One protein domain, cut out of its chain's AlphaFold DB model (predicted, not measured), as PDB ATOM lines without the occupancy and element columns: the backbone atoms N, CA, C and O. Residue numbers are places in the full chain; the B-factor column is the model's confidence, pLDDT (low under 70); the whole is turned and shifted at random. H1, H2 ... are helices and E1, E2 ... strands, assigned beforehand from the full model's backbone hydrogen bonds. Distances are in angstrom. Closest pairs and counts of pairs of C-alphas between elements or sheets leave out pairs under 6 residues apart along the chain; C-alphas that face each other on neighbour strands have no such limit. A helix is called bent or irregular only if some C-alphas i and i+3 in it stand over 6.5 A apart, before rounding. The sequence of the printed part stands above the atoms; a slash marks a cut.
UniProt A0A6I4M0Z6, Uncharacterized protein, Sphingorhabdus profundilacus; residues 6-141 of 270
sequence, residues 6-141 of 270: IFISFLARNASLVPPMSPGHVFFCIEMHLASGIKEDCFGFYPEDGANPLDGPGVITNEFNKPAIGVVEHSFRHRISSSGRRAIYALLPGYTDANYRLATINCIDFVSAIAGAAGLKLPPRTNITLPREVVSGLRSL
ATOM      1  N   ILE A   6     230.104  -8.552  36.020       95.00
ATOM      2  CA  ILE A   6     229.652  -8.358  37.398       95.00
ATOM      3  C   ILE A   6     230.304  -9.421  38.273       95.00
ATOM      4  O   ILE A   6     230.190 -10.620  38.006       95.00
ATOM      5  N   PHE A   7     230.950  -8.983  39.346       94.19
ATOM      6  CA  PHE A   7     231.552  -9.855  40.343       94.19
ATOM      7  C   PHE A   7     230.928  -9.602  41.708       94.19
ATOM      8  O   PHE A   7     230.517  -8.489  42.021       94.19
ATOM      9  N   ILE A   8     230.871 -10.649  42.518       95.19
ATOM     10  CA  ILE A   8     230.639 -10.563  43.950       95.19
ATOM     11  C   ILE A   8     231.888 -11.049  44.678       95.19
ATOM     12  O   ILE A   8     232.405 -12.126  44.388       95.19
ATOM     13  N   SER A   9     232.355 -10.248  45.622       94.69
ATOM     14  CA  SER A   9     233.486 -10.537  46.492       94.69
ATOM     15  C   SER A   9     232.953 -10.742  47.908       94.69
ATOM     16  O   SER A   9     232.370  -9.829  48.477       94.69
ATOM     17  N   PHE A  10     233.123 -11.932  48.476       95.19
ATOM     18  CA  PHE A  10     232.838 -12.239  49.878       95.19
ATOM     19  C   PHE A  10     234.102 -12.021  50.696       95.19
ATOM     20  O   PHE A  10     235.158 -12.545  50.346       95.19
ATOM     21  N   LEU A  11     234.008 -11.245  51.767       93.44
ATOM     22  CA  LEU A  11     235.161 -10.730  52.495       93.44
ATOM     23  C   LEU A  11     234.960 -10.988  53.983       93.44
ATOM     24  O   LEU A  11     233.866 -10.780  54.505       93.44
ATOM     25  N   ALA A  12     236.003 -11.439  54.675       93.31
ATOM     26  CA  ALA A  12     235.970 -11.655  56.112       93.31
ATOM     27  C   ALA A  12     237.241 -11.174  56.814       93.31
ATOM     28  O   ALA A  12     238.354 -11.232  56.285       93.31
ATOM     29  N   ARG A  13     237.041 -10.748  58.061       89.12
ATOM     30  CA  ARG A  13     238.089 -10.416  59.032       89.12
ATOM     31  C   ARG A  13     238.050 -11.390  60.207       89.12
ATOM     32  O   ARG A  13     236.959 -11.822  60.606       89.12
ATOM     33  N   ASN A  14     239.209 -11.707  60.778       89.19
ATOM     34  CA  ASN A  14     239.305 -12.531  61.977       89.19
ATOM     35  C   ASN A  14     238.650 -11.861  63.189       89.19
ATOM     36  O   ASN A  14     238.400 -10.653  63.237       89.19
ATOM     37  N   ALA A  15     238.390 -12.689  64.199       86.44
ATOM     38  CA  ALA A  15     238.085 -12.203  65.529       86.44
ATOM     39  C   ALA A  15     239.266 -11.396  66.089       86.44
ATOM     40  O   ALA A  15     240.420 -11.813  65.985       86.44
ATOM     41  N   SER A  16     238.966 -10.259  66.715       83.06
ATOM     42  CA  SER A  16     239.938  -9.504  67.500       83.06
ATOM     43  C   SER A  16     239.778  -9.872  68.965       83.06
ATOM     44  O   SER A  16     238.712  -9.667  69.548       83.06
ATOM     45  N   LEU A  17     240.853 -10.379  69.565       84.19
ATOM     46  CA  LEU A  17     240.951 -10.578  71.013       84.19
ATOM     47  C   LEU A  17     241.443  -9.316  71.739       84.19
ATOM     48  O   LEU A  17     241.451  -9.273  72.966       84.19
ATOM     49  N   VAL A  18     241.853  -8.285  70.993       77.56
ATOM     50  CA  VAL A  18     242.299  -7.003  71.545       77.56
ATOM     51  C   VAL A  18     241.109  -6.040  71.596       77.56
ATOM     52  O   VAL A  18     240.369  -5.965  70.610       77.56
ATOM     53  N   PRO A  19     240.903  -5.304  72.706       74.12
ATOM     54  CA  PRO A  19     239.827  -4.328  72.827       74.12
ATOM     55  C   PRO A  19     239.804  -3.265  71.704       74.12
ATOM     56  O   PRO A  19     240.857  -2.714  71.384       74.12
ATOM     57  N   PRO A  20     238.616  -2.922  71.160       71.69
ATOM     58  CA  PRO A  20     237.340  -3.589  71.415       71.69
ATOM     59  C   PRO A  20     237.329  -4.993  70.791       71.69
ATOM     60  O   PRO A  20     237.598  -5.165  69.602       71.69
ATOM     61  N   MET A  21     237.018  -6.003  71.612       77.38
ATOM     62  CA  MET A  21     236.944  -7.387  71.149       77.38
ATOM     63  C   MET A  21     235.854  -7.518  70.086       77.38
ATOM     64  O   MET A  21     234.793  -6.902  70.188       77.38
ATOM     65  N   SER A  22     236.108  -8.343  69.077       82.44
ATOM     66  CA  SER A  22     235.181  -8.571  67.971       82.44
ATOM     67  C   SER A  22     235.172 -10.052  67.612       82.44
ATOM     68  O   SER A  22     236.249 -10.630  67.484       82.44
ATOM     69  N   PRO A  23     234.003 -10.678  67.387       83.56
ATOM     70  CA  PRO A  23     233.916 -12.073  66.946       83.56
ATOM     71  C   PRO A  23     234.351 -12.276  65.480       83.56
ATOM     72  O   PRO A  23     234.281 -13.386  64.957       83.56
ATOM     73  N   GLY A  24     234.795 -11.213  64.806       88.81
ATOM     74  CA  GLY A  24     235.034 -11.189  63.370       88.81
ATOM     75  C   GLY A  24     233.807 -10.678  62.625       88.81
ATOM     76  O   GLY A  24     232.776 -10.353  63.215       88.81
ATOM     77  N   HIS A  25     233.928 -10.539  61.311       91.44
ATOM     78  CA  HIS A  25     232.816 -10.115  60.463       91.44
ATOM     79  C   HIS A  25     232.982 -10.682  59.060       91.44
ATOM     80  O   HIS A  25     234.114 -10.863  58.612       91.44
ATOM     81  N   VAL A  26     231.862 -10.943  58.390       92.62
ATOM     82  CA  VAL A  26     231.814 -11.288  56.970       92.62
ATOM     83  C   VAL A  26     230.799 -10.386  56.283       92.62
ATOM     84  O   VAL A  26     229.724 -10.123  56.821       92.62
ATOM     85  N   PHE A  27     231.162  -9.906  55.107       93.44
ATOM     86  CA  PHE A  27     230.372  -9.008  54.277       93.44
ATOM     87  C   PHE A  27     230.624  -9.345  52.806       93.44
ATOM     88  O   PHE A  27     231.393 -10.261  52.488       93.44
ATOM     89  N   PHE A  28     229.966  -8.637  51.894       94.75
ATOM     90  CA  PHE A  28     230.236  -8.795  50.471       94.75
ATOM     91  C   PHE A  28     230.244  -7.460  49.738       94.75
ATOM     92  O   PHE A  28     229.652  -6.489  50.200       94.75
ATOM     93  N   CYS A  29     230.884  -7.434  48.577       93.50
ATOM     94  CA  CYS A  29     230.876  -6.313  47.650       93.50
ATOM     95  C   CYS A  29     230.458  -6.797  46.265       93.50
ATOM     96  O   CYS A  29     230.857  -7.880  45.842       93.50
ATOM     97  N   ILE A  30     229.638  -6.018  45.563       94.56
ATOM     98  CA  ILE A  30     229.303  -6.247  44.158       94.56
ATOM     99  C   ILE A  30     230.064  -5.228  43.323       94.56
ATOM    100  O   ILE A  30     229.822  -4.030  43.434       94.56
ATOM    101  N   GLU A  31     230.925  -5.722  42.445       94.75
ATOM    102  CA  GLU A  31     231.674  -4.931  41.478       94.75
ATOM    103  C   GLU A  31     231.022  -5.051  40.099       94.75
ATOM    104  O   GLU A  31     230.707  -6.149  39.637       94.75
ATOM    105  N   MET A  32     230.857  -3.929  39.408       95.12
ATOM    106  CA  MET A  32     230.420  -3.861  38.020       95.12
ATOM    107  C   MET A  32     231.474  -3.134  37.195       95.12
ATOM    108  O   MET A  32     231.822  -1.988  37.484       95.12
ATOM    109  N   HIS A  33     231.963  -3.806  36.160       92.00
ATOM    110  CA  HIS A  33     232.956  -3.275  35.238       92.00
ATOM    111  C   HIS A  33     232.215  -2.540  34.131       92.00
ATOM    112  O   HIS A  33     231.472  -3.153  33.371       92.00
ATOM    113  N   LEU A  34     232.369  -1.222  34.096       93.25
ATOM    114  CA  LEU A  34     231.772  -0.335  33.105       93.25
ATOM    115  C   LEU A  34     232.880   0.263  32.233       93.25
ATOM    116  O   LEU A  34     234.012   0.435  32.689       93.25
ATOM    117  N   ALA A  35     232.543   0.711  31.026       94.06
ATOM    118  CA  ALA A  35     233.464   1.482  30.187       94.06
ATOM    119  C   ALA A  35     234.041   2.730  30.898       94.06
ATOM    120  O   ALA A  35     235.141   3.173  30.577       94.06
ATOM    121  N   SER A  36     233.319   3.288  31.879       93.75
ATOM    122  CA  SER A  36     233.740   4.444  32.682       93.75
ATOM    123  C   SER A  36     234.539   4.094  33.946       93.75
ATOM    124  O   SER A  36     234.908   5.004  34.685       93.75
ATOM    125  N   GLY A  37     234.777   2.811  34.231       92.94
ATOM    126  CA  GLY A  37     235.488   2.343  35.424       92.94
ATOM    127  C   GLY A  37     234.722   1.278  36.210       92.94
ATOM    128  O   GLY A  37     233.757   0.690  35.727       92.94
ATOM    129  N   ILE A  38     235.157   1.020  37.441       92.56
ATOM    130  CA  ILE A  38     234.536   0.025  38.323       92.56
ATOM    131  C   ILE A  38     233.543   0.738  39.241       92.56
ATOM    132  O   ILE A  38     233.904   1.693  39.927       92.56
ATOM    133  N   LYS A  39     232.294   0.268  39.261       92.62
ATOM    134  CA  LYS A  39     231.323   0.622  40.297       92.62
ATOM    135  C   LYS A  39     231.277  -0.497  41.327       92.62
ATOM    136  O   LYS A  39     231.056  -1.642  40.951       92.62
ATOM    137  N   GLU A  40     231.418  -0.158  42.600       90.75
ATOM    138  CA  GLU A  40     231.419  -1.129  43.690       90.75
ATOM    139  C   GLU A  40     230.426  -0.728  44.784       90.75
ATOM    140  O   GLU A  40     230.422   0.417  45.232       90.75
ATOM    141  N   ASP A  41     229.587  -1.678  45.200       89.62
ATOM    142  CA  ASP A  41     228.651  -1.523  46.313       89.62
ATOM    143  C   ASP A  41     228.937  -2.616  47.359       89.62
ATOM    144  O   ASP A  41     228.789  -3.803  47.061       89.62
ATOM    145  N   CYS A  42     229.328  -2.231  48.578       88.81
ATOM    146  CA  CYS A  42     229.623  -3.160  49.673       88.81
ATOM    147  C   CYS A  42     228.522  -3.176  50.730       88.81
ATOM    148  O   CYS A  42     227.954  -2.139  51.061       88.81
ATOM    149  N   PHE A  43     228.250  -4.350  51.287       89.75
ATOM    150  CA  PHE A  43     227.133  -4.597  52.181       89.75
ATOM    151  C   PHE A  43     227.538  -5.566  53.297       89.75
ATOM    152  O   PHE A  43     227.866  -6.728  53.045       89.75
ATOM    153  N   GLY A  44     227.468  -5.093  54.539       87.69
ATOM    154  CA  GLY A  44     227.602  -5.901  55.753       87.69
ATOM    155  C   GLY A  44     226.335  -5.841  56.606       87.69
ATOM    156  O   GLY A  44     225.493  -4.969  56.412       87.69
ATOM    157  N   PHE A  45     226.190  -6.772  57.551       86.12
ATOM    158  CA  PHE A  45     225.027  -6.853  58.445       86.12
ATOM    159  C   PHE A  45     225.476  -6.848  59.913       86.12
ATOM    160  O   PHE A  45     226.204  -7.747  60.346       86.12
ATOM    161  N   TYR A  46     225.071  -5.819  60.663       79.62
ATOM    162  CA  TYR A  46     225.647  -5.450  61.963       79.62
ATOM    163  C   TYR A  46     224.618  -5.459  63.110       79.62
ATOM    164  O   TYR A  46     223.434  -5.216  62.865       79.62
ATOM    165  N   PRO A  47     225.054  -5.730  64.360       70.56
ATOM    166  CA  PRO A  47     224.233  -5.534  65.555       70.56
ATOM    167  C   PRO A  47     224.050  -4.042  65.882       70.56
ATOM    168  O   PRO A  47     224.923  -3.235  65.569       70.56
ATOM    169  N   GLU A  48     222.958  -3.713  66.579       62.69
ATOM    170  CA  GLU A  48     222.570  -2.346  66.986       62.69
ATOM    171  C   GLU A  48     223.652  -1.606  67.794       62.69
ATOM    172  O   GLU A  48     223.897  -0.423  67.575       62.69
ATOM    173  N   ASP A  49     224.348  -2.305  68.693       58.53
ATOM    174  CA  ASP A  49     225.234  -1.680  69.692       58.53
ATOM    175  C   ASP A  49     226.675  -1.440  69.188       58.53
ATOM    176  O   ASP A  49     227.583  -1.081  69.946       58.53
ATOM    177  N   GLY A  50     226.925  -1.669  67.897       47.16
ATOM    178  CA  GLY A  50     228.248  -1.633  67.275       47.16
ATOM    179  C   GLY A  50     228.774  -0.226  66.977       47.16
ATOM    180  O   GLY A  50     228.951   0.117  65.815       47.16
ATOM    181  N   ALA A  51     229.068   0.571  68.007       45.59
ATOM    182  CA  ALA A  51     229.907   1.786  67.980       45.59
ATOM    183  C   ALA A  51     229.546   2.943  67.014       45.59
ATOM    184  O   ALA A  51     230.266   3.941  67.008       45.59
ATOM    185  N   ASN A  52     228.453   2.878  66.245       44.50
ATOM    186  CA  ASN A  52     228.014   3.983  65.389       44.50
ATOM    187  C   ASN A  52     226.503   4.243  65.575       44.50
ATOM    188  O   ASN A  52     225.689   3.531  64.996       44.50
ATOM    189  N   PRO A  53     226.096   5.255  66.367       40.06
ATOM    190  CA  PRO A  53     224.695   5.497  66.740       40.06
ATOM    191  C   PRO A  53     223.792   6.014  65.601       40.06
ATOM    192  O   PRO A  53     222.652   6.395  65.857       40.06
ATOM    193  N   LEU A  54     224.288   6.077  64.361       40.69
ATOM    194  CA  LEU A  54     223.557   6.603  63.201       40.69
ATOM    195  C   LEU A  54     222.937   5.517  62.312       40.69
ATOM    196  O   LEU A  54     222.033   5.826  61.541       40.69
ATOM    197  N   ASP A  55     223.368   4.266  62.456       42.25
ATOM    198  CA  ASP A  55     222.914   3.154  61.627       42.25
ATOM    199  C   ASP A  55     222.228   2.133  62.546       42.25
ATOM    200  O   ASP A  55     222.898   1.373  63.237       42.25
ATOM    201  N   GLY A  56     220.895   2.183  62.626       36.22
ATOM    202  CA  GLY A  56     220.078   1.312  63.483       36.22
ATOM    203  C   GLY A  56     220.185  -0.201  63.183       36.22
ATOM    204  O   GLY A  56     221.086  -0.648  62.467       36.22
ATOM    205  N   PRO A  57     219.277  -1.035  63.726       40.78
ATOM    206  CA  PRO A  57     219.301  -2.484  63.516       40.78
ATOM    207  C   PRO A  57     219.320  -2.847  62.042       40.78
ATOM    208  O   PRO A  57     218.617  -2.247  61.234       40.78
ATOM    209  N   GLY A  58     220.112  -3.859  61.703       52.19
ATOM    210  CA  GLY A  58     220.066  -4.455  60.378       52.19
ATOM    211  C   GLY A  58     220.458  -3.524  59.237       52.19
ATOM    212  O   GLY A  58     220.166  -3.817  58.081       52.19
ATOM    213  N   VAL A  59     221.169  -2.430  59.519       57.59
ATOM    214  CA  VAL A  59     221.587  -1.530  58.454       57.59
ATOM    215  C   VAL A  59     222.659  -2.197  57.609       57.59
ATOM    216  O   VAL A  59     223.788  -2.469  58.028       57.59
ATOM    217  N   ILE A  60     222.270  -2.413  56.363       58.09
ATOM    218  CA  ILE A  60     223.168  -2.682  55.263       58.09
ATOM    219  C   ILE A  60     223.944  -1.389  54.992       58.09
ATOM    220  O   ILE A  60     223.509  -0.507  54.254       58.09
ATOM    221  N   THR A  61     225.079  -1.237  55.666       61.38
ATOM    222  CA  THR A  61     225.949  -0.070  55.493       61.38
ATOM    223  C   THR A  61     226.878  -0.278  54.312       61.38
ATOM    224  O   THR A  61     227.435  -1.368  54.160       61.38
ATOM    225  N   ASN A  62     227.133   0.790  53.552       61.84
ATOM    226  CA  ASN A  62     228.258   0.799  52.629       61.84
ATOM    227  C   ASN A  62     229.573   0.764  53.423       61.84
ATOM    228  O   ASN A  62     229.896   1.721  54.130       61.84
ATOM    229  N   GLU A  63     230.324  -0.329  53.299       59.53
ATOM    230  CA  GLU A  63     231.608  -0.522  53.987       59.53
ATOM    231  C   GLU A  63     232.629   0.581  53.667       59.53
ATOM    232  O   GLU A  63     233.446   0.913  54.522       59.53
ATOM    233  N   PHE A  64     232.541   1.238  52.500       57.09
ATOM    234  CA  PHE A  64     233.427   2.354  52.136       57.09
ATOM    235  C   PHE A  64     233.302   3.578  53.050       57.09
ATOM    236  O   PHE A  64     234.244   4.359  53.160       57.09
ATOM    237  N   ASN A  65     232.162   3.748  53.724       54.78
ATOM    238  CA  ASN A  65     231.945   4.864  54.645       54.78
ATOM    239  C   ASN A  65     232.410   4.549  56.074       54.78
ATOM    240  O   ASN A  65     232.332   5.418  56.945       54.78
ATOM    241  N   LYS A  66     232.889   3.325  56.340       57.44
ATOM    242  CA  LYS A  66     233.416   2.956  57.654       57.44
ATOM    243  C   LYS A  66     234.919   3.256  57.708       57.44
ATOM    244  O   LYS A  66     235.669   2.755  56.875       57.44
ATOM    245  N   PRO A  67     235.396   4.021  58.711       46.78
ATOM    246  CA  PRO A  67     236.792   4.472  58.804       46.78
ATOM    247  C   PRO A  67     237.815   3.334  58.952       46.78
ATOM    248  O   PRO A  67     239.017   3.566  58.863       46.78
ATOM    249  N   ALA A  68     237.348   2.104  59.156       52.25
ATOM    250  CA  ALA A  68     238.147   0.903  59.050       52.25
ATOM    251  C   ALA A  68     237.268  -0.228  58.506       52.25
ATOM    252  O   ALA A  68     236.668  -0.984  59.279       52.25
ATOM    253  N   ILE A  69     237.249  -0.405  57.183       55.84
ATOM    254  CA  ILE A  69     237.201  -1.772  56.658       55.84
ATOM    255  C   ILE A  69     238.451  -2.421  57.256       55.84
ATOM    256  O   ILE A  69     239.566  -2.168  56.806       55.84
ATOM    257  N   GLY A  70     238.294  -3.099  58.397       61.62
ATOM    258  CA  GLY A  70     239.413  -3.751  59.077       61.62
ATOM    259  C   GLY A  70     240.161  -4.648  58.092       61.62
ATOM    260  O   GLY A  70     239.595  -5.024  57.068       61.62
ATOM    261  N   VAL A  71     241.417  -4.986  58.390       76.38
ATOM    262  CA  VAL A  71     242.244  -5.826  57.509       76.38
ATOM    263  C   VAL A  71     241.447  -7.067  57.097       76.38
ATOM    264  O   VAL A  71     241.133  -7.918  57.930       76.38
ATOM    265  N   VAL A  72     241.054  -7.123  55.822       86.94
ATOM    266  CA  VAL A  72     240.426  -8.303  55.237       86.94
ATOM    267  C   VAL A  72     241.514  -9.356  55.136       86.94
ATOM    268  O   VAL A  72     242.537  -9.137  54.495       86.94
ATOM    269  N   GLU A  73     241.297 -10.494  55.779       88.81
ATOM    270  CA  GLU A  73     242.256 -11.605  55.778       88.81
ATOM    271  C   GLU A  73     241.777 -12.758  54.898       88.81
ATOM    272  O   GLU A  73     242.572 -13.605  54.494       88.81
ATOM    273  N   HIS A  74     240.478 -12.795  54.589       91.50
ATOM    274  CA  HIS A  74     239.871 -13.827  53.763       91.50
ATOM    275  C   HIS A  74     238.953 -13.200  52.717       91.50
ATOM    276  O   HIS A  74     238.060 -12.424  53.047       91.50
ATOM    277  N   SER A  75     239.141 -13.590  51.461       92.75
ATOM    278  CA  SER A  75     238.367 -13.125  50.306       92.75
ATOM    279  C   SER A  75     237.898 -14.295  49.439       92.75
ATOM    280  O   SER A  75     238.523 -15.350  49.378       92.75
ATOM    281  N   PHE A  76     236.782 -14.151  48.745       93.31
ATOM    282  CA  PHE A  76     236.381 -15.080  47.694       93.31
ATOM    283  C   PHE A  76     235.588 -14.324  46.639       93.31
ATOM    284  O   PHE A  76     234.555 -13.740  46.954       93.31
ATOM    285  N   ARG A  77     236.062 -14.335  45.392       93.06
ATOM    286  CA  ARG A  77     235.459 -13.581  44.289       93.06
ATOM    287  C   ARG A  77     234.800 -14.523  43.293       93.06
ATOM    288  O   ARG A  77     235.394 -15.507  42.862       93.06
ATOM    289  N   HIS A  78     233.573 -14.203  42.903       91.81
ATOM    290  CA  HIS A  78     232.764 -15.000  41.993       91.81
ATOM    291  C   HIS A  78     232.093 -14.110  40.945       91.81
ATOM    292  O   HIS A  78     231.530 -13.069  41.275       91.81
ATOM    293  N   ARG A  79     232.139 -14.506  39.669       92.19
ATOM    294  CA  ARG A  79     231.403 -13.808  38.605       92.19
ATOM    295  C   ARG A  79     229.926 -14.177  38.694       92.19
ATOM    296  O   ARG A  79     229.600 -15.357  38.743       92.19
ATOM    297  N   ILE A  80     229.042 -13.187  38.651       94.25
ATOM    298  CA  ILE A  80     227.590 -13.388  38.657       94.25
ATOM    299  C   ILE A  80     226.959 -12.813  37.394       94.25
ATOM    300  O   ILE A  80     227.472 -11.888  36.770       94.25
ATOM    301  N   SER A  81     225.810 -13.359  37.011       93.62
ATOM    302  CA  SER A  81     225.005 -12.801  35.927       93.62
ATOM    303  C   SER A  81     224.207 -11.580  36.395       93.62
ATOM    304  O   SER A  81     223.978 -11.369  37.590       93.62
ATOM    305  N   SER A  82     223.665 -10.813  35.448       94.56
ATOM    306  CA  SER A  82     222.730  -9.722  35.758       94.56
ATOM    307  C   SER A  82     221.475 -10.199  36.498       94.56
ATOM    308  O   SER A  82     220.916  -9.447  37.296       94.56
ATOM    309  N   SER A  83     221.012 -11.434  36.257       94.06
ATOM    310  CA  SER A  83     219.906 -12.022  37.025       94.06
ATOM    311  C   SER A  83     220.330 -12.397  38.445       94.06
ATOM    312  O   SER A  83     219.582 -12.090  39.369       94.06
ATOM    313  N   GLY A  84     221.531 -12.960  38.631       94.69
ATOM    314  CA  GLY A  84     222.108 -13.220  39.954       94.69
ATOM    315  C   GLY A  84     222.246 -11.936  40.773       94.69
ATOM    316  O   GLY A  84     221.787 -11.873  41.909       94.69
ATOM    317  N   ARG A  85     222.743 -10.855  40.154       96.00
ATOM    318  CA  ARG A  85     222.789  -9.524  40.780       96.00
ATOM    319  C   ARG A  85     221.406  -9.076  41.254       96.00
ATOM    320  O   ARG A  85     221.258  -8.688  42.406       96.00
ATOM    321  N   ARG A  86     220.378  -9.143  40.398       96.00
ATOM    322  CA  ARG A  86     219.004  -8.768  40.789       96.00
ATOM    323  C   ARG A  86     218.468  -9.618  41.942       96.00
ATOM    324  O   ARG A  86     217.843  -9.061  42.837       96.00
ATOM    325  N   ALA A  87     218.722 -10.927  41.928       96.38
ATOM    326  CA  ALA A  87     218.315 -11.826  43.007       96.38
ATOM    327  C   ALA A  87     218.959 -11.432  44.345       96.38
ATOM    328  O   ALA A  87     218.273 -11.399  45.361       96.38
ATOM    329  N   ILE A  88     220.239 -11.046  44.333       95.56
ATOM    330  CA  ILE A  88     220.949 -10.551  45.519       95.56
ATOM    331  C   ILE A  88     220.307  -9.266  46.061       95.56
ATOM    332  O   ILE A  88     219.969  -9.210  47.240       95.56
ATOM    333  N   TYR A  89     220.074  -8.251  45.217       94.62
ATOM    334  CA  TYR A  89     219.449  -6.997  45.678       94.62
ATOM    335  C   TYR A  89     218.028  -7.202  46.218       94.62
ATOM    336  O   TYR A  89     217.615  -6.475  47.117       94.62
ATOM    337  N   ALA A  90     217.287  -8.193  45.715       94.81
ATOM    338  CA  ALA A  90     215.950  -8.516  46.211       94.81
ATOM    339  C   ALA A  90     215.949  -9.080  47.645       94.81
ATOM    340  O   ALA A  90     214.921  -9.011  48.314       94.81
ATOM    341  N   LEU A  91     217.080  -9.610  48.131       93.75
ATOM    342  CA  LEU A  91     217.212 -10.097  49.507       93.75
ATOM    343  C   LEU A  91     217.487  -8.978  50.515       93.75
ATOM    344  O   LEU A  91     217.142  -9.130  51.684       93.75
ATOM    345  N   LEU A  92     218.091  -7.865  50.083       90.00
ATOM    346  CA  LEU A  92     218.556  -6.812  50.992       90.00
ATOM    347  C   LEU A  92     217.446  -6.239  51.893       90.00
ATOM    348  O   LEU A  92     217.677  -6.179  53.100       90.00
ATOM    349  N   PRO A  93     216.236  -5.903  51.393       88.75
ATOM    350  CA  PRO A  93     215.183  -5.346  52.244       88.75
ATOM    351  C   PRO A  93     214.797  -6.260  53.415       88.75
ATOM    352  O   PRO A  93     214.564  -5.781  54.517       88.75
ATOM    353  N   GLY A  94     214.803  -7.582  53.204       85.88
ATOM    354  CA  GLY A  94     214.457  -8.549  54.247       85.88
ATOM    355  C   GLY A  94     215.458  -8.605  55.404       85.88
ATOM    356  O   GLY A  94     215.099  -9.070  56.481       85.88
ATOM    357  N   TYR A  95     216.689  -8.130  55.195       83.81
ATOM    358  CA  TYR A  95     217.695  -7.997  56.250       83.81
ATOM    359  C   TYR A  95     217.705  -6.601  56.869       83.81
ATOM    360  O   TYR A  95     217.979  -6.499  58.059       83.81
ATOM    361  N   THR A  96     217.331  -5.555  56.126       75.38
ATOM    362  CA  THR A  96     217.132  -4.211  56.693       75.38
ATOM    363  C   THR A  96     216.110  -4.215  57.829       75.38
ATOM    364  O   THR A  96     216.316  -3.564  58.847       75.38
ATOM    365  N   ASP A  97     215.045  -5.004  57.686       70.00
ATOM    366  CA  ASP A  97     213.980  -5.110  58.689       70.00
ATOM    367  C   ASP A  97     214.231  -6.225  59.728       70.00
ATOM    368  O   ASP A  97     213.402  -6.473  60.610       70.00
ATOM    369  N   ALA A  98     215.351  -6.951  59.627       74.75
ATOM    370  CA  ALA A  98     215.630  -8.094  60.486       74.75
ATOM    371  C   ALA A  98     216.293  -7.681  61.806       74.75
ATOM    372  O   ALA A  98     217.327  -7.016  61.836       74.75
ATOM    373  N   ASN A  99     215.764  -8.198  62.919       80.06
ATOM    374  CA  ASN A  99     216.408  -8.078  64.226       80.06
ATOM    375  C   ASN A  99     217.680  -8.936  64.260       80.06
ATOM    376  O   ASN A  99     217.590 -10.165  64.376       80.06
ATOM    377  N   TYR A 100     218.849  -8.295  64.180       81.94
ATOM    378  CA  TYR A 100     220.138  -8.972  64.291       81.94
ATOM    379  C   TYR A 100     220.197  -9.794  65.584       81.94
ATOM    380  O   TYR A 100     219.966  -9.302  66.687       81.94
ATOM    381  N   ARG A 101     220.551 -11.069  65.454       82.75
ATOM    382  CA  ARG A 101     220.755 -12.000  66.562       82.75
ATOM    383  C   ARG A 101     222.016 -12.792  66.301       82.75
ATOM    384  O   ARG A 101     222.033 -13.637  65.408       82.75
ATOM    385  N   LEU A 102     223.033 -12.589  67.137       80.81
ATOM    386  CA  LEU A 102     224.350 -13.210  66.968       80.81
ATOM    387  C   LEU A 102     224.286 -14.733  66.765       80.81
ATOM    388  O   LEU A 102     225.082 -15.267  66.008       80.81
ATOM    389  N   ALA A 103     223.334 -15.428  67.392       81.88
ATOM    390  CA  ALA A 103     223.204 -16.880  67.284       81.88
ATOM    391  C   ALA A 103     222.306 -17.379  66.131       81.88
ATOM    392  O   ALA A 103     222.352 -18.569  65.829       81.88
ATOM    393  N   THR A 104     221.458 -16.533  65.526       83.19
ATOM    394  CA  THR A 104     220.386 -17.009  64.621       83.19
ATOM    395  C   THR A 104     220.172 -16.196  63.347       83.19
ATOM    396  O   THR A 104     219.695 -16.758  62.370       83.19
ATOM    397  N   ILE A 105     220.422 -14.885  63.369       89.88
ATOM    398  CA  ILE A 105     220.304 -13.995  62.206       89.88
ATOM    399  C   ILE A 105     221.460 -13.006  62.308       89.88
ATOM    400  O   ILE A 105     221.346 -11.965  62.949       89.88
ATOM    401  N   ASN A 106     222.606 -13.366  61.748       89.81
ATOM    402  CA  ASN A 106     223.843 -12.604  61.865       89.81
ATOM    403  C   ASN A 106     224.506 -12.398  60.487       89.81
ATOM    404  O   ASN A 106     223.936 -12.696  59.437       89.81
ATOM    405  N   CYS A 107     225.732 -11.868  60.479       92.25
ATOM    406  CA  CYS A 107     226.483 -11.619  59.245       92.25
ATOM    407  C   CYS A 107     226.738 -12.883  58.398       92.25
ATOM    408  O   CYS A 107     226.743 -12.805  57.172       92.25
ATOM    409  N   ILE A 108     226.873 -14.053  59.030       94.88
ATOM    410  CA  ILE A 108     227.001 -15.348  58.352       94.88
ATOM    411  C   ILE A 108     225.689 -15.729  57.677       94.88
ATOM    412  O   ILE A 108     225.719 -16.146  56.522       94.88
ATOM    413  N   ASP A 109     224.545 -15.587  58.357       94.69
ATOM    414  CA  ASP A 109     223.227 -15.857  57.763       94.69
ATOM    415  C   ASP A 109     222.997 -15.002  56.522       94.69
ATOM    416  O   ASP A 109     222.582 -15.507  55.479       94.69
ATOM    417  N   PHE A 110     223.315 -13.714  56.640       94.38
ATOM    418  CA  PHE A 110     223.204 -12.758  55.551       94.38
ATOM    419  C   PHE A 110     224.063 -13.171  54.356       94.38
ATOM    420  O   PHE A 110     223.542 -13.424  53.273       94.38
ATOM    421  N   VAL A 111     225.370 -13.342  54.561       95.75
ATOM    422  CA  VAL A 111     226.296 -13.725  53.488       95.75
ATOM    423  C   VAL A 111     225.965 -15.096  52.897       95.75
ATOM    424  O   VAL A 111     226.083 -15.275  51.688       95.75
ATOM    425  N   SER A 112     225.482 -16.045  53.701       96.44
ATOM    426  CA  SER A 112     225.042 -17.355  53.202       96.44
ATOM    427  C   SER A 112     223.833 -17.230  52.272       96.44
ATOM    428  O   SER A 112     223.807 -17.862  51.218       96.44
ATOM    429  N   ALA A 113     222.849 -16.391  52.612       96.31
ATOM    430  CA  ALA A 113     221.702 -16.141  51.741       96.31
ATOM    431  C   ALA A 113     222.127 -15.475  50.424       96.31
ATOM    432  O   ALA A 113     221.691 -15.892  49.349       96.31
ATOM    433  N   ILE A 114     223.038 -14.499  50.495       97.06
ATOM    434  CA  ILE A 114     223.587 -13.829  49.312       97.06
ATOM    435  C   ILE A 114     224.380 -14.800  48.429       97.06
ATOM    436  O   ILE A 114     224.180 -14.820  47.215       97.06
ATOM    437  N   ALA A 115     225.229 -15.647  49.012       97.06
ATOM    438  CA  ALA A 115     225.952 -16.684  48.278       97.06
ATOM    439  C   ALA A 115     224.994 -17.681  47.603       97.06
ATOM    440  O   ALA A 115     225.201 -18.044  46.445       97.06
ATOM    441  N   GLY A 116     223.899 -18.054  48.273       96.56
ATOM    442  CA  GLY A 116     222.847 -18.885  47.687       96.56
ATOM    443  C   GLY A 116     222.172 -18.213  46.487       96.56
ATOM    444  O   GLY A 116     222.020 -18.837  45.439       96.56
ATOM    445  N   ALA A 117     221.839 -16.922  46.591       96.06
ATOM    446  CA  ALA A 117     221.296 -16.138  45.474       96.06
ATOM    447  C   ALA A 117     222.297 -15.944  44.321       96.06
ATOM    448  O   ALA A 117     221.889 -15.813  43.167       96.06
ATOM    449  N   ALA A 118     223.600 -15.975  44.617       94.94
ATOM    450  CA  ALA A 118     224.670 -16.002  43.623       94.94
ATOM    451  C   ALA A 118     224.848 -17.382  42.953       94.94
ATOM    452  O   ALA A 118     225.668 -17.510  42.049       94.94
ATOM    453  N   GLY A 119     224.090 -18.408  43.363       92.81
ATOM    454  CA  GLY A 119     224.171 -19.765  42.812       92.81
ATOM    455  C   GLY A 119     225.317 -20.608  43.380       92.81
ATOM    456  O   GLY A 119     225.665 -21.639  42.804       92.81
ATOM    457  N   LEU A 120     225.917 -20.186  44.495       92.62
ATOM    458  CA  LEU A 120     227.014 -20.907  45.132       92.62
ATOM    459  C   LEU A 120     226.495 -22.016  46.051       92.62
ATOM    460  O   LEU A 120     225.482 -21.871  46.738       92.62
ATOM    461  N   LYS A 121     227.240 -23.124  46.110       92.44
ATOM    462  CA  LYS A 121     227.042 -24.146  47.144       92.44
ATOM    463  C   LYS A 121     227.516 -23.590  48.484       92.44
ATOM    464  O   LYS A 121     228.634 -23.090  48.585       92.44
ATOM    465  N   LEU A 122     226.671 -23.701  49.503       95.00
ATOM    466  CA  LEU A 122     226.963 -23.180  50.834       95.00
ATOM    467  C   LEU A 122     227.753 -24.202  51.660       95.00
ATOM    468  O   LEU A 122     227.394 -25.384  51.648       95.00
ATOM    469  N   PRO A 123     228.796 -23.777  52.395       93.75
ATOM    470  CA  PRO A 123     229.456 -24.655  53.347       93.75
ATOM    471  C   PRO A 123     228.495 -25.047  54.478       93.75
ATOM    472  O   PRO A 123     227.651 -24.236  54.877       93.75
ATOM    473  N   PRO A 124     228.611 -26.273  55.026       92.44
ATOM    474  CA  PRO A 124     227.921 -26.630  56.256       92.44
ATOM    475  C   PRO A 124     228.271 -25.635  57.364       92.44
ATOM    476  O   PRO A 124     229.421 -25.216  57.487       92.44
ATOM    477  N   ARG A 125     227.285 -25.278  58.187       91.81
ATOM    478  CA  ARG A 125     227.482 -24.352  59.304       91.81
ATOM    479  C   ARG A 125     226.904 -24.897  60.600       91.81
ATOM    480  O   ARG A 125     225.950 -25.672  60.597       91.81
ATOM    481  N   THR A 126     227.457 -24.415  61.700       90.69
ATOM    482  CA  THR A 126     226.969 -24.616  63.065       90.69
ATOM    483  C   THR A 126     226.784 -23.253  63.736       90.69
ATOM    484  O   THR A 126     227.142 -22.218  63.175       90.69
ATOM    485  N   ASN A 127     226.243 -23.228  64.952       87.00
ATOM    486  CA  ASN A 127     226.103 -22.001  65.743       87.00
ATOM    487  C   ASN A 127     227.441 -21.412  66.235       87.00
ATOM    488  O   ASN A 127     227.447 -20.290  66.732       87.00
ATOM    489  N   ILE A 128     228.551 -22.147  66.109       89.50
ATOM    490  CA  ILE A 128     229.905 -21.689  66.466       89.50
ATOM    491  C   ILE A 128     230.779 -21.390  65.241       89.50
ATOM    492  O   ILE A 128     231.959 -21.090  65.398       89.50
ATOM    493  N   THR A 129     230.221 -21.484  64.029       93.75
ATOM    494  CA  THR A 129     230.953 -21.180  62.795       93.75
ATOM    495  C   THR A 129     231.426 -19.730  62.802       93.75
ATOM    496  O   THR A 129     230.650 -18.811  63.062       93.75
ATOM    497  N   LEU A 130     232.703 -19.528  62.496       93.56
ATOM    498  CA  LEU A 130     233.321 -18.212  62.425       93.56
ATOM    499  C   LEU A 130     233.113 -17.582  61.037       93.56
ATOM    500  O   LEU A 130     233.128 -18.293  60.030       93.56
ATOM    501  N   PRO A 131     233.019 -16.244  60.931       94.06
ATOM    502  CA  PRO A 131     232.837 -15.558  59.648       94.06
ATOM    503  C   PRO A 131     233.862 -15.948  58.565       94.06
ATOM    504  O   PRO A 131     233.499 -16.153  57.408       94.06
ATOM    505  N   ARG A 132     235.133 -16.137  58.945       93.81
ATOM    506  CA  ARG A 132     236.200 -16.585  58.032       93.81
ATOM    507  C   ARG A 132     235.959 -17.973  57.438       93.81
ATOM    508  O   ARG A 132     236.301 -18.214  56.286       93.81
ATOM    509  N   GLU A 133     235.359 -18.878  58.212       94.69
ATOM    510  CA  GLU A 133     235.134 -20.267  57.799       94.69
ATOM    511  C   GLU A 133     234.095 -20.338  56.682       94.69
ATOM    512  O   GLU A 133     234.188 -21.195  55.810       94.69
ATOM    513  N   VAL A 134     233.153 -19.390  56.654       95.38
ATOM    514  CA  VAL A 134     232.173 -19.253  55.572       95.38
ATOM    515  C   VAL A 134     232.872 -18.890  54.265       95.38
ATOM    516  O   VAL A 134     232.653 -19.555  53.257       95.38
ATOM    517  N   VAL A 135     233.751 -17.883  54.275       95.00
ATOM    518  CA  VAL A 135     234.485 -17.451  53.070       95.00
ATOM    519  C   VAL A 135     235.445 -18.541  52.591       95.00
ATOM    520  O   VAL A 135     235.452 -18.870  51.404       95.00
ATOM    521  N   SER A 136     236.201 -19.162  53.503       91.81
ATOM    522  CA  SER A 136     237.057 -20.310  53.182       91.81
ATOM    523  C   SER A 136     236.252 -21.485  52.621       91.81
ATOM    524  O   SER A 136     236.650 -22.071  51.618       91.81
ATOM    525  N   GLY A 137     235.098 -21.795  53.214       92.69
ATOM    526  CA  GLY A 137     234.212 -22.862  52.756       92.69
ATOM    527  C   GLY A 137     233.630 -22.599  51.366       92.69
ATOM    528  O   GLY A 137     233.651 -23.496  50.526       92.69
ATOM    529  N   LEU A 138     233.180 -21.370  51.085       93.56
ATOM    530  CA  LEU A 138     232.730 -20.962  49.747       93.56
ATOM    531  C   LEU A 138     233.850 -21.123  48.712       93.56
ATOM    532  O   LEU A 138     233.629 -21.730  47.664       93.56
ATOM    533  N   ARG A 139     235.065 -20.653  49.033       90.44
ATOM    534  CA  ARG A 139     236.249 -20.791  48.172       90.44
ATOM    535  C   ARG A 139     236.567 -22.257  47.876       90.44
ATOM    536  O   ARG A 139     236.815 -22.608  46.728       90.44
ATOM    537  N   SER A 140     236.542 -23.117  48.891       87.12
ATOM    538  CA  SER A 140     236.798 -24.551  48.741       87.12
ATOM    539  C   SER A 140     235.733 -25.238  47.884       87.12
ATOM    540  O   SER A 140     236.067 -25.916  46.914       87.12
ATOM    541  N   LEU A 141     234.448 -25.020  48.182       88.94
ATOM    542  CA  LEU A 141     233.338 -25.645  47.457       88.94
ATOM    543  C   LEU A 141     233.219 -25.180  46.004       88.94
ATOM    544  O   LEU A 141     232.637 -25.893  45.186       88.94
TER     545      LEU A 141
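This is residues 6 to 141 of the 270 residues of an uncharacterized protein of Sphingorhabdus profundilacus (UniProt A0A6I4M0Z6). A twisted sheet of four strands forms a slab, and three helices, H1, H2 and H3, cover one of its faces side by side, with H2 between H1 and H3. A long loop, residues 45 to 73, leads from one edge strand, E3, to the other, E4. The printed part has 136 residues, with named elements in the order E1 E2 E3 E4 H1 H2 H3; the sheet runs E3 E2 E1 E4, all antiparallel, and the class is mixed, helices and strands. The whole is compact, with a radius of gyration of the C-alphas of 14.3 A, and spans 43 by 33 by 28 A.

E1, residues 6 to 13, is an inner strand and forms a hairpin with E2, residues 25 to 34; N 9 and O 29 are within hydrogen-bond range at 2.8 A. E2 forms a hairpin with E3, residues 37 to 44, where N 30 and O 41 are 2.8 A apart. E1 to E3 are a meander, each strand the antiparallel neighbour of the one before. E4, residues 74 to 80, is the antiparallel neighbour of E1, with N 10 and O 76 at 2.8 A; the four strands make a Greek key, a meander whose first strand is also the antiparallel neighbour of the fourth. H1, residues 82 to 96, is on the sheet at a height of 9.9 A. It is irregular, but only just: C-alphas 90 and 93 are 6.9 A apart. H2, residues 107 to 117, is on the same face at a height of 8.7 A and runs along the strands, at 14 degrees to E2 on the local plane. H1 and H2 form a helical hairpin and touch, closest at the C-alphas of Ile 88 and Ala 117, 5.6 A, at a shallow tilt of 30 degrees, opposite ways. H3, residues 131 to 141, is on the same face over E1 and E4, at a height of 7.9 A. H2 and H3 touch, closest at the C-alphas of Ile 108 and Pro 131, 6.0 A, at a shallow tilt of 25 degrees, the same way; H1 and H3 are apart. Every O i to N i+4 pair is within hydrogen-bond range in H2, against 6 of 11 in H1 and 6 of 7 in H3.

E1 begins at C-alpha 6 (229.652, -8.358, 37.398) and is 23.3 A long, as is E3; E2 is 29.1 A and E4 19.5 A. H1 is 22.4 A long and begins at C-alpha 82 (222.730, -9.722, 35.758). H2 is 15.4 A and H3 15.8 A, ending at C-alpha 141 (233.338, -25.645, 47.457).

The C-alphas farthest apart, those of Pro 19 and Ala 35, are 43.5 A from each other. The printed part has no cut. The links E1 to E2, E3 to E4 and H2 to H3 are long. The mean pLDDT of the printed part is 83.7, and residues 48 to 70 are under 70.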